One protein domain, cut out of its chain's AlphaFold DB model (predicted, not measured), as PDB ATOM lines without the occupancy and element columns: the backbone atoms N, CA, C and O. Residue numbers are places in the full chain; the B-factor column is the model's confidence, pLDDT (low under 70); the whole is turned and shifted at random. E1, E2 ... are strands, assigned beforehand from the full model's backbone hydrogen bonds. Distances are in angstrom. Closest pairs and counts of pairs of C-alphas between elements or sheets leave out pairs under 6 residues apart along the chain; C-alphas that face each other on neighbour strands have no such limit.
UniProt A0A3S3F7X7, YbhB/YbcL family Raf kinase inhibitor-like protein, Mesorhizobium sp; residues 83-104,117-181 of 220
ATOM      1  N   THR A  83     286.235 244.285 471.340       97.44
ATOM      2  CA  THR A  83     287.619 244.595 471.720       97.44
ATOM      3  C   THR A  83     287.675 245.181 473.123       97.44
ATOM      4  O   THR A  83     286.649 245.552 473.701       97.44
ATOM      5  N   LYS A  84     288.888 245.312 473.674       95.38
ATOM      6  CA  LYS A  84     289.106 245.986 474.967       95.38
ATOM      7  C   LYS A  84     288.773 247.475 474.950       95.38
ATOM      8  O   LYS A  84     288.665 248.078 476.011       95.38
ATOM      9  N   ASP A  85     288.615 248.050 473.762       94.50
ATOM     10  CA  ASP A  85     288.196 249.439 473.579       94.50
ATOM     11  C   ASP A  85     286.664 249.602 473.599       94.50
ATOM     12  O   ASP A  85     286.168 250.725 473.651       94.50
ATOM     13  N   GLY A  86     285.910 248.497 473.561       95.19
ATOM     14  CA  GLY A  86     284.454 248.476 473.698       95.19
ATOM     15  C   GLY A  86     283.996 247.644 474.894       95.19
ATOM     16  O   GLY A  86     284.483 247.812 476.007       95.19
ATOM     17  N   TYR A  87     283.026 246.750 474.675       96.94
ATOM     18  CA  TYR A  87     282.437 245.938 475.746       96.94
ATOM     19  C   TYR A  87     283.272 244.709 476.119       96.94
ATOM     20  O   TYR A  87     282.920 244.021 477.075       96.94
ATOM     21  N   ASN A  88     284.347 244.417 475.375       97.44
ATOM     22  CA  ASN A  88     285.207 243.249 475.577       97.44
ATOM     23  C   ASN A  88     284.423 241.926 475.673       97.44
ATOM     24  O   ASN A  88     284.736 241.054 476.480       97.44
ATOM     25  N   THR A  89     283.361 241.807 474.878       97.56
ATOM     26  CA  THR A  89     282.514 240.613 474.840       97.56
ATOM     27  C   THR A  89     283.019 239.631 473.784       97.56
ATOM     28  O   THR A  89     283.608 240.062 472.794       97.56
ATOM     29  N   SER A  90     282.807 238.326 473.968       98.25
ATOM     30  CA  SER A  90     283.223 237.317 472.986       98.25
ATOM     31  C   SER A  90     282.394 237.416 471.693       98.25
ATOM     32  O   SER A  90     281.183 237.639 471.779       98.25
ATOM     33  N   PRO A  91     282.982 237.261 470.492       98.38
ATOM     34  CA  PRO A  91     282.223 237.178 469.243       98.38
ATOM     35  C   PRO A  91     281.402 235.888 469.132       98.38
ATOM     36  O   PRO A  91     281.801 234.883 469.721       98.38
ATOM     37  N   PRO A  92     280.291 235.901 468.371       98.56
ATOM     38  CA  PRO A  92     279.613 234.675 467.978       98.56
ATOM     39  C   PRO A  92     280.394 233.973 466.861       98.56
ATOM     40  O   PRO A  92     280.996 234.645 466.017       98.56
ATOM     41  N   PHE A  93     280.350 232.648 466.813       98.81
ATOM     42  CA  PHE A  93     280.958 231.861 465.739       98.81
ATOM     43  C   PHE A  93     280.013 230.760 465.283       98.81
ATOM     44  O   PHE A  93     279.387 230.114 466.114       98.81
ATOM     45  N   GLY A  94     279.942 230.546 463.974       98.56
ATOM     46  CA  GLY A  94     279.212 229.438 463.369       98.56
ATOM     47  C   GLY A  94     280.147 228.556 462.553       98.56
ATOM     48  O   GLY A  94     281.229 228.991 462.137       98.56
ATOM     49  N   TRP A  95     279.739 227.313 462.340       98.38
ATOM     50  CA  TRP A  95     280.487 226.334 461.560       98.38
ATOM     51  C   TRP A  95     279.561 225.374 460.825       98.38
ATOM     52  O   TRP A  95     278.390 225.215 461.156       98.38
ATOM     53  N   ASP A  96     280.110 224.716 459.811       97.31
ATOM     54  CA  ASP A  96     279.464 223.594 459.147       97.31
ATOM     55  C   ASP A  96     280.508 222.644 458.554       97.31
ATOM     56  O   ASP A  96     281.717 222.885 458.636       97.31
ATOM     57  N   GLY A  97     280.031 221.532 457.995       96.12
ATOM     58  CA  GLY A  97     280.903 220.529 457.394       96.12
ATOM     59  C   GLY A  97     281.762 219.788 458.416       96.12
ATOM     60  O   GLY A  97     282.891 219.433 458.102       96.12
ATOM     61  N   LEU A  98     281.253 219.580 459.638       96.81
ATOM     62  CA  LEU A  98     281.955 218.783 460.642       96.81
ATOM     63  C   LEU A  98     282.178 217.355 460.116       96.81
ATOM     64  O   LEU A  98     281.230 216.756 459.597       96.81
ATOM     65  N   PRO A  99     283.390 216.792 460.252       95.88
ATOM     66  CA  PRO A  99     283.667 215.437 459.802       95.88
ATOM     67  C   PRO A  99     282.873 214.408 460.613       95.88
ATOM     68  O   PRO A  99     282.618 214.582 461.813       95.88
ATOM     69  N   ASP A 100     282.530 213.294 459.966       94.62
ATOM     70  CA  ASP A 100     281.906 212.157 460.636       94.62
ATOM     71  C   ASP A 100     282.769 211.688 461.816       94.62
ATOM     72  O   ASP A 100     283.983 211.524 461.709       94.62
ATOM     73  N   GLY A 101     282.119 211.443 462.953       95.19
ATOM     74  CA  GLY A 101     282.796 211.032 464.183       95.19
ATOM     75  C   GLY A 101     283.177 212.177 465.120       95.19
ATOM     76  O   GLY A 101     283.623 211.883 466.227       95.19
ATOM     77  N   THR A 102     282.941 213.442 464.747       97.44
ATOM     78  CA  THR A 102     283.102 214.586 465.662       97.44
ATOM     79  C   THR A 102     282.240 214.404 466.916       97.44
ATOM     80  O   THR A 102     281.044 214.115 466.829       97.44
ATOM     81  N   ARG A 103     282.851 214.553 468.095       97.31
ATOM     82  CA  ARG A 103     282.206 214.418 469.415       97.31
ATOM     83  C   ARG A 103     282.168 215.726 470.184       97.31
ATOM     84  O   ARG A 103     281.154 216.031 470.803       97.31
ATOM     85  N   GLU A 104     283.246 216.491 470.105       97.81
ATOM     86  CA  GLU A 104     283.369 217.808 470.718       97.81
ATOM     87  C   GLU A 104     284.099 218.756 469.768       97.81
ATOM     88  O   GLU A 104     284.872 218.333 468.903       97.81
ATOM     89  N   HIS A 117     306.531 231.188 468.156       65.56
ATOM     90  CA  HIS A 117     305.887 229.913 467.823       65.56
ATOM     91  C   HIS A 117     304.611 229.692 468.643       65.56
ATOM     92  O   HIS A 117     303.682 229.056 468.162       65.56
ATOM     93  N   GLU A 118     304.571 230.213 469.873       74.62
ATOM     94  CA  GLU A 118     303.403 230.107 470.742       74.62
ATOM     95  C   GLU A 118     302.425 231.257 470.463       74.62
ATOM     96  O   GLU A 118     302.859 232.414 470.320       74.62
ATOM     97  N   PRO A 119     301.121 230.961 470.356       85.06
ATOM     98  CA  PRO A 119     300.131 231.982 470.088       85.06
ATOM     99  C   PRO A 119     299.857 232.870 471.293       85.06
ATOM    100  O   PRO A 119     299.825 232.422 472.437       85.06
ATOM    101  N   TRP A 120     299.564 234.143 471.026       92.56
ATOM    102  CA  TRP A 120     298.977 235.000 472.048       92.56
ATOM    103  C   TRP A 120     297.478 234.708 472.150       92.56
ATOM    104  O   TRP A 120     296.695 235.164 471.316       92.56
ATOM    105  N   VAL A 121     297.087 233.925 473.154       96.19
ATOM    106  CA  VAL A 121     295.703 233.471 473.342       96.19
ATOM    107  C   VAL A 121     294.819 234.630 473.801       96.19
ATOM    108  O   VAL A 121     295.026 235.198 474.871       96.19
ATOM    109  N   HIS A 122     293.801 234.956 473.011       97.88
ATOM    110  CA  HIS A 122     292.711 235.854 473.401       97.88
ATOM    111  C   HIS A 122     291.535 235.084 473.997       97.88
ATOM    112  O   HIS A 122     290.864 235.581 474.900       97.88
ATOM    113  N   TRP A 123     291.293 233.868 473.507       98.62
ATOM    114  CA  TRP A 123     290.246 232.999 474.024       98.62
ATOM    115  C   TRP A 123     290.525 231.549 473.674       98.62
ATOM    116  O   TRP A 123     290.817 231.244 472.521       98.62
ATOM    117  N   LEU A 124     290.404 230.676 474.666       98.62
ATOM    118  CA  LEU A 124     290.340 229.237 474.487       98.62
ATOM    119  C   LEU A 124     289.028 228.759 475.105       98.62
ATOM    120  O   LEU A 124     288.773 229.013 476.284       98.62
ATOM    121  N   VAL A 125     288.221 228.070 474.312       98.62
ATOM    122  CA  VAL A 125     286.954 227.472 474.733       98.62
ATOM    123  C   VAL A 125     286.850 226.071 474.143       98.62
ATOM    124  O   VAL A 125     287.235 225.840 473.000       98.62
ATOM    125  N   TYR A 126     286.407 225.116 474.949       98.56
ATOM    126  CA  TYR A 126     286.388 223.693 474.618       98.56
ATOM    127  C   TYR A 126     285.224 222.995 475.321       98.56
ATOM    128  O   TYR A 126     284.499 223.621 476.097       98.56
ATOM    129  N   LYS A 127     285.028 221.706 475.018       97.56
ATOM    130  CA  LYS A 127     283.797 220.964 475.336       97.56
ATOM    131  C   LYS A 127     282.547 221.610 474.733       97.56
ATOM    132  O   LYS A 127     281.486 221.627 475.346       97.56
ATOM    133  N   ILE A 128     282.675 222.164 473.529       98.25
ATOM    134  CA  ILE A 128     281.509 222.574 472.750       98.25
ATOM    135  C   ILE A 128     280.889 221.285 472.179       98.25
ATOM    136  O   ILE A 128     281.616 220.523 471.535       98.25
ATOM    137  N   PRO A 129     279.598 220.996 472.408       96.69
ATOM    138  CA  PRO A 129     278.956 219.802 471.860       96.69
ATOM    139  C   PRO A 129     279.018 219.769 470.326       96.69
ATOM    140  O   PRO A 129     278.851 220.800 469.679       96.69
ATOM    141  N   ALA A 130     279.237 218.596 469.725       96.50
ATOM    142  CA  ALA A 130     279.276 218.466 468.260       96.50
ATOM    143  C   ALA A 130     277.933 218.771 467.569       96.50
ATOM    144  O   ALA A 130     277.914 219.060 466.375       96.50
ATOM    145  N   ASP A 131     276.822 218.683 468.303       95.88
ATOM    146  CA  ASP A 131     275.476 219.037 467.849       95.88
ATOM    147  C   ASP A 131     275.106 220.503 468.128       95.88
ATOM    148  O   ASP A 131     273.999 220.920 467.793       95.88
ATOM    149  N   ALA A 132     276.018 221.296 468.705       97.31
ATOM    150  CA  ALA A 132     275.820 222.733 468.832       97.31
ATOM    151  C   ALA A 132     275.795 223.391 467.443       97.31
ATOM    152  O   ALA A 132     276.660 223.144 466.599       97.31
ATOM    153  N   GLU A 133     274.790 224.238 467.219       94.00
ATOM    154  CA  GLU A 133     274.597 224.958 465.955       94.00
ATOM    155  C   GLU A 133     275.581 226.126 465.806       94.00
ATOM    156  O   GLU A 133     276.025 226.441 464.701       94.00
ATOM    157  N   ASP A 134     275.922 226.764 466.925       98.19
ATOM    158  CA  ASP A 134     276.835 227.891 466.998       98.19
ATOM    159  C   ASP A 134     277.510 227.990 468.378       98.19
ATOM    160  O   ASP A 134     277.241 227.228 469.311       98.19
ATOM    161  N   LEU A 135     278.440 228.938 468.486       98.62
ATOM    162  CA  LEU A 135     279.005 229.414 469.738       98.62
ATOM    163  C   LEU A 135     278.524 230.857 469.950       98.62
ATOM    164  O   LEU A 135     279.009 231.760 469.257       98.62
ATOM    165  N   PRO A 136     277.607 231.111 470.899       98.38
ATOM    166  CA  PRO A 136     277.031 232.434 471.080       98.38
ATOM    167  C   PRO A 136     278.029 233.491 471.574       98.38
ATOM    168  O   PRO A 136     279.094 233.221 472.127       98.38
ATOM    169  N   SER A 137     277.650 234.756 471.421       98.12
ATOM    170  CA  SER A 137     278.380 235.879 472.014       98.12
ATOM    171  C   SER A 137     278.065 236.015 473.510       98.12
ATOM    172  O   SER A 137     276.979 235.653 473.954       98.12
ATOM    173  N   GLY A 138     278.968 236.623 474.284       97.19
ATOM    174  CA  GLY A 138     278.632 237.093 475.633       97.19
ATOM    175  C   GLY A 138     279.083 236.214 476.792       97.19
ATOM    176  O   GLY A 138     278.582 236.392 477.903       97.19
ATOM    177  N   PHE A 139     280.038 235.310 476.578       97.75
ATOM    178  CA  PHE A 139     280.589 234.501 477.664       97.75
ATOM    179  C   PHE A 139     281.263 235.369 478.731       97.75
ATOM    180  O   PHE A 139     282.037 236.284 478.438       97.75
ATOM    181  N   LYS A 140     280.973 235.064 479.997       96.88
ATOM    182  CA  LYS A 140     281.601 235.712 481.156       96.88
ATOM    183  C   LYS A 140     282.976 235.107 481.432       96.88
ATOM    184  O   LYS A 140     283.264 233.993 481.012       96.88
ATOM    185  N   HIS A 141     283.800 235.802 482.217       97.75
ATOM    186  CA  HIS A 141     285.058 235.262 482.750       97.75
ATOM    187  C   HIS A 141     284.773 234.208 483.825       97.75
ATOM    188  O   HIS A 141     284.759 234.494 485.021       97.75
ATOM    189  N   ALA A 142     284.490 232.988 483.384       97.94
ATOM    190  CA  ALA A 142     284.165 231.851 484.230       97.94
ATOM    191  C   ALA A 142     284.752 230.580 483.622       97.94
ATOM    192  O   ALA A 142     284.758 230.410 482.409       97.94
ATOM    193  N   ARG A 143     285.243 229.681 484.471       97.94
ATOM    194  CA  ARG A 143     285.841 228.406 484.051       97.94
ATOM    195  C   ARG A 143     284.845 227.487 483.350       97.94
ATOM    196  O   ARG A 143     285.208 226.822 482.389       97.94
ATOM    197  N   GLU A 144     283.612 227.517 483.828       97.31
ATOM    198  CA  GLU A 144     282.504 226.675 483.395       97.31
ATOM    199  C   GLU A 144     281.223 227.525 483.447       97.31
ATOM    200  O   GLU A 144     280.494 227.511 484.438       97.31
ATOM    201  N   PRO A 145     281.019 228.426 482.471       96.69
ATOM    202  CA  PRO A 145     279.813 229.241 482.411       96.69
ATOM    203  C   PRO A 145     278.572 228.367 482.181       96.69
ATOM    204  O   PRO A 145     278.603 227.438 481.384       96.69
ATOM    205  N   GLU A 146     277.463 228.699 482.844       94.31
ATOM    206  CA  GLU A 146     276.144 228.110 482.548       94.31
ATOM    207  C   GLU A 146     275.459 228.807 481.357       94.31
ATOM    208  O   GLU A 146     274.668 228.200 480.646       94.31
ATOM    209  N   GLU A 147     275.791 230.079 481.126       95.31
ATOM    210  CA  GLU A 147     275.184 230.962 480.124       95.31
ATOM    211  C   GLU A 147     276.278 231.636 479.277       95.31
ATOM    212  O   GLU A 147     277.304 232.052 479.841       95.31
ATOM    213  N   PRO A 148     276.076 231.836 477.960       96.62
ATOM    214  CA  PRO A 148     274.883 231.498 477.160       96.62
ATOM    215  C   PRO A 148     274.749 230.006 476.804       96.62
ATOM    216  O   PRO A 148     273.723 229.583 476.286       96.62
ATOM    217  N   MET A 149     275.789 229.216 477.054       97.12
ATOM    218  CA  MET A 149     275.754 227.759 476.970       97.12
ATOM    219  C   MET A 149     276.838 227.172 477.873       97.12
ATOM    220  O   MET A 149     277.806 227.856 478.218       97.12
ATOM    221  N   HIS A 150     276.695 225.893 478.207       96.62
ATOM    222  CA  HIS A 150     277.687 225.170 478.986       96.62
ATOM    223  C   HIS A 150     278.883 224.756 478.121       96.62
ATOM    224  O   HIS A 150     278.737 223.984 477.175       96.62
ATOM    225  N   VAL A 151     280.059 225.281 478.466       97.69
ATOM    226  CA  VAL A 151     281.369 224.994 477.857       97.69
ATOM    227  C   VAL A 151     282.443 225.128 478.932       97.69
ATOM    228  O   VAL A 151     282.183 225.667 480.009       97.69
ATOM    229  N   LEU A 152     283.675 224.728 478.628       98.50
ATOM    230  CA  LEU A 152     284.831 225.051 479.458       98.50
ATOM    231  C   LEU A 152     285.663 226.161 478.823       98.50
ATOM    232  O   LEU A 152     285.863 226.196 477.610       98.50
ATOM    233  N   GLN A 153     286.176 227.067 479.653       98.69
ATOM    234  CA  GLN A 153     287.064 228.141 479.217       98.69
ATOM    235  C   GLN A 153     288.463 227.967 479.791       98.69
ATOM    236  O   GLN A 153     288.641 227.695 480.980       98.69
ATOM    237  N   GLY A 154     289.455 228.168 478.930       98.56
ATOM    238  CA  GLY A 154     290.866 228.149 479.276       98.56
ATOM    239  C   GLY A 154     291.376 229.483 479.816       98.56
ATOM    240  O   GLY A 154     290.660 230.492 479.842       98.56
ATOM    241  N   SER A 155     292.641 229.482 480.230       98.31
ATOM    242  CA  SER A 155     293.372 230.710 480.538       98.31
ATOM    243  C   SER A 155     293.855 231.395 479.257       98.31
ATOM    244  O   SER A 155     294.296 230.748 478.305       98.31
ATOM    245  N   ASN A 156     293.739 232.720 479.217       97.25
ATOM    246  CA  ASN A 156     294.203 233.548 478.111       97.25
ATOM    247  C   ASN A 156     295.603 234.127 478.391       97.25
ATOM    248  O   ASN A 156     296.151 233.979 479.485       97.25
ATOM    249  N   GLY A 157     296.190 234.823 477.414       93.88
ATOM    250  CA  GLY A 157     297.548 235.375 477.498       93.88
ATOM    251  C   GLY A 157     297.760 236.430 478.595       93.88
ATOM    252  O   GLY A 157     298.895 236.810 478.867       93.88
ATOM    253  N   LEU A 158     296.689 236.900 479.245       93.88
ATOM    254  CA  LEU A 158     296.748 237.805 480.398       93.88
ATOM    255  C   LEU A 158     296.662 237.065 481.741       93.88
ATOM    256  O   LEU A 158     296.738 237.704 482.787       93.88
ATOM    257  N   GLY A 159     296.488 235.741 481.723       95.69
ATOM    258  CA  GLY A 159     296.252 234.917 482.908       95.69
ATOM    259  C   GLY A 159     294.799 234.919 483.395       95.69
ATOM    260  O   GLY A 159     294.507 234.301 484.418       95.69
ATOM    261  N   ASN A 160     293.883 235.582 482.681       97.62
ATOM    262  CA  ASN A 160     292.452 235.544 482.982       97.62
ATOM    263  C   ASN A 160     291.807 234.285 482.397       97.62
ATOM    264  O   ASN A 160     292.352 233.663 481.488       97.62
ATOM    265  N   ILE A 161     290.617 233.936 482.886       98.38
ATOM    266  CA  ILE A 161     289.794 232.876 482.299       98.38
ATOM    267  C   ILE A 161     288.834 233.465 481.270       98.38
ATOM    268  O   ILE A 161     288.118 234.422 481.564       98.38
ATOM    269  N   GLY A 162     288.766 232.829 480.103       98.31
ATOM    270  CA  GLY A 162     287.833 233.197 479.045       98.31
ATOM    271  C   GLY A 162     288.324 234.332 478.150       98.31
ATOM    272  O   GLY A 162     289.523 234.587 478.026       98.31
ATOM    273  N   TYR A 163     287.380 234.965 477.457       98.62
ATOM    274  CA  TYR A 163     287.669 235.909 476.382       98.62
ATOM    275  C   TYR A 163     288.236 237.242 476.887       98.62
ATOM    276  O   TYR A 163     287.583 237.967 477.634       98.62
ATOM    277  N   ASP A 164     289.409 237.623 476.394       98.06
ATOM    278  CA  ASP A 164     289.883 239.005 476.410       98.06
ATOM    279  C   ASP A 164     290.221 239.424 474.987       98.06
ATOM    280  O   ASP A 164     291.143 238.891 474.373       98.06
ATOM    281  N   GLY A 165     289.487 240.395 474.458       96.19
ATOM    282  CA  GLY A 165     289.532 240.749 473.051       96.19
ATOM    283  C   GLY A 165     290.784 241.503 472.608       96.19
ATOM    284  O   GLY A 165     291.686 241.792 473.407       96.19
ATOM    285  N   PRO A 166     290.847 241.838 471.308       94.88
ATOM    286  CA  PRO A 166     291.895 242.666 470.735       94.88
ATOM    287  C   PRO A 166     292.162 243.936 471.547       94.88
ATOM    288  O   PRO A 166     291.248 244.615 472.015       94.88
ATOM    289  N   SER A 167     293.440 244.269 471.675       88.12
ATOM    290  CA  SER A 167     293.920 245.527 472.237       88.12
ATOM    291  C   SER A 167     295.180 245.911 471.486       88.12
ATOM    292  O   SER A 167     296.093 245.095 471.349       88.12
ATOM    293  N   GLY A 168     295.228 247.136 470.979       83.19
ATOM    294  CA  GLY A 168     296.309 247.587 470.116       83.19
ATOM    295  C   GLY A 168     296.705 249.030 470.381       83.19
ATOM    296  O   GLY A 168     295.935 249.828 470.914       83.19
ATOM    297  N   THR A 169     297.927 249.374 469.994       87.81
ATOM    298  CA  THR A 169     298.369 250.769 469.928       87.81
ATOM    299  C   THR A 169     297.739 251.464 468.722       87.81
ATOM    300  O   THR A 169     297.649 250.862 467.650       87.81
ATOM    301  N   VAL A 170     297.349 252.734 468.873       90.69
ATOM    302  CA  VAL A 170     296.851 253.569 467.763       90.69
ATOM    303  C   VAL A 170     297.873 253.585 466.621       90.69
ATOM    304  O   VAL A 170     299.078 253.660 466.868       90.69
ATOM    305  N   GLY A 171     297.394 253.490 465.379       88.88
ATOM    306  CA  GLY A 171     298.235 253.512 464.176       88.88
ATOM    307  C   GLY A 171     298.960 252.198 463.864       88.88
ATOM    308  O   GLY A 171     299.835 252.177 463.000       88.88
ATOM    309  N   ARG A 172     298.624 251.094 464.551       91.12
ATOM    310  CA  ARG A 172     299.125 249.750 464.232       91.12
ATOM    311  C   ARG A 172     297.975 248.775 464.014       91.12
ATOM    312  O   ARG A 172     297.115 248.611 464.876       91.12
ATOM    313  N   THR A 173     298.028 248.057 462.895       92.38
ATOM    314  CA  THR A 173     297.133 246.932 462.623       92.38
ATOM    315  C   THR A 173     297.697 245.641 463.220       92.38
ATOM    316  O   THR A 173     298.846 245.267 462.971       92.38
ATOM    317  N   TYR A 174     296.864 244.936 463.976       93.00
ATOM    318  CA  TYR A 174     297.117 243.602 464.512       93.00
ATOM    319  C   TYR A 174     296.300 242.577 463.730       93.00
ATOM    320  O   TYR A 174     295.209 242.888 463.248       93.00
ATOM    321  N   ARG A 175     296.837 241.365 463.586       94.06
ATOM    322  CA  ARG A 175     296.185 240.250 462.892       94.06
ATOM    323  C   ARG A 175     295.862 239.151 463.885       94.06
ATOM    324  O   ARG A 175     296.651 238.880 464.789       94.06
ATOM    325  N   TYR A 176     294.731 238.510 463.665       95.69
ATOM    326  CA  TYR A 176     294.222 237.436 464.492       95.69
ATOM    327  C   TYR A 176     293.862 236.247 463.625       95.69
ATOM    328  O   TYR A 176     293.514 236.394 462.450       95.69
ATOM    329  N   ARG A 177     293.951 235.075 464.234       96.75
ATOM    330  CA  ARG A 177     293.484 233.822 463.675       96.75
ATOM    331  C   ARG A 177     292.520 233.204 464.674       96.75
ATOM    332  O   ARG A 177     292.790 233.189 465.873       96.75
ATOM    333  N   ILE A 178     291.394 232.729 464.175       98.44
ATOM    334  CA  ILE A 178     290.437 231.942 464.927       98.44
ATOM    335  C   ILE A 178     290.497 230.540 464.338       98.44
ATOM    336  O   ILE A 178     290.374 230.392 463.127       98.44
ATOM    337  N   ARG A 179     290.742 229.534 465.175       97.94
ATOM    338  CA  ARG A 179     290.790 228.125 464.784       97.94
ATOM    339  C   ARG A 179     289.662 227.381 465.473       97.94
ATOM    340  O   ARG A 179     289.491 227.543 466.679       97.94
ATOM    341  N   LEU A 180     288.932 226.572 464.719       98.62
ATOM    342  CA  LEU A 180     287.954 225.627 465.245       98.62
ATOM    343  C   LEU A 180     288.470 224.213 464.979       98.62
ATOM    344  O   LEU A 180     288.853 223.903 463.853       98.62
ATOM    345  N   PHE A 181     288.495 223.384 466.015       98.25
ATOM    346  CA  PHE A 181     288.967 222.004 465.970       98.25
ATOM    347  C   PHE A 181     287.783 221.057 466.130       98.25
ATOM    348  O   PHE A 181     287.020 221.208 467.085       98.25
TER     349      PHE A 181
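Overview. This is residues 83 to 104 and 117 to 181 of the 220 residues of the protein "YbhB/YbcL family Raf kinase inhibitor-like protein" of Mesorhizobium sp (UniProt A0A3S3F7X7). This domain has little regular structure: strand E2 runs through the middle of a body made mostly of loops, with E1 and E3 on one side of it and the loops of residues 139 to 162 on the other. The printed part has 87 residues, no named helix and three strands in the order E1, E2, E3; it is all strand by class, though named elements hold only 23 residues. It is only just compact, close to loose, with a radius of gyration of the C-alphas of 13.9 A, and an elongated outline of 44 by 26 by 22 A.

Along the chain. E1, residues 93 to 96, begins at C-alpha 93 (280.958, 231.861, 465.739). E2, residues 120 to 129, is 25.1 A long. E3, residues 173 to 181, is 26.4 A long and ends at C-alpha 181 (288.967, 222.004, 465.970).

Arrangement. E1, E2 and E3 pair with no named strand. Residues 93 to 94 of E1 pair antiparallel with residues 134 to 135, and residues 125 to 126 of E2 with residues 152 to 153. E2 and E3 are near each other, with 12 pairs of C-alphas within 10 A. E1 and E3 are only just apart, 8.4 A at the closest C-alphas.

Size, cuts and confidence. The C-alphas farthest apart, of Gly 101 and Gly 171, are 45.2 A apart. Residues 105 to 116 are not printed; C-alphas 104 and 117 are 25.7 A apart. E2 to E3 is a long link of 43 residues. Residue 117 alone has pLDDT under 70.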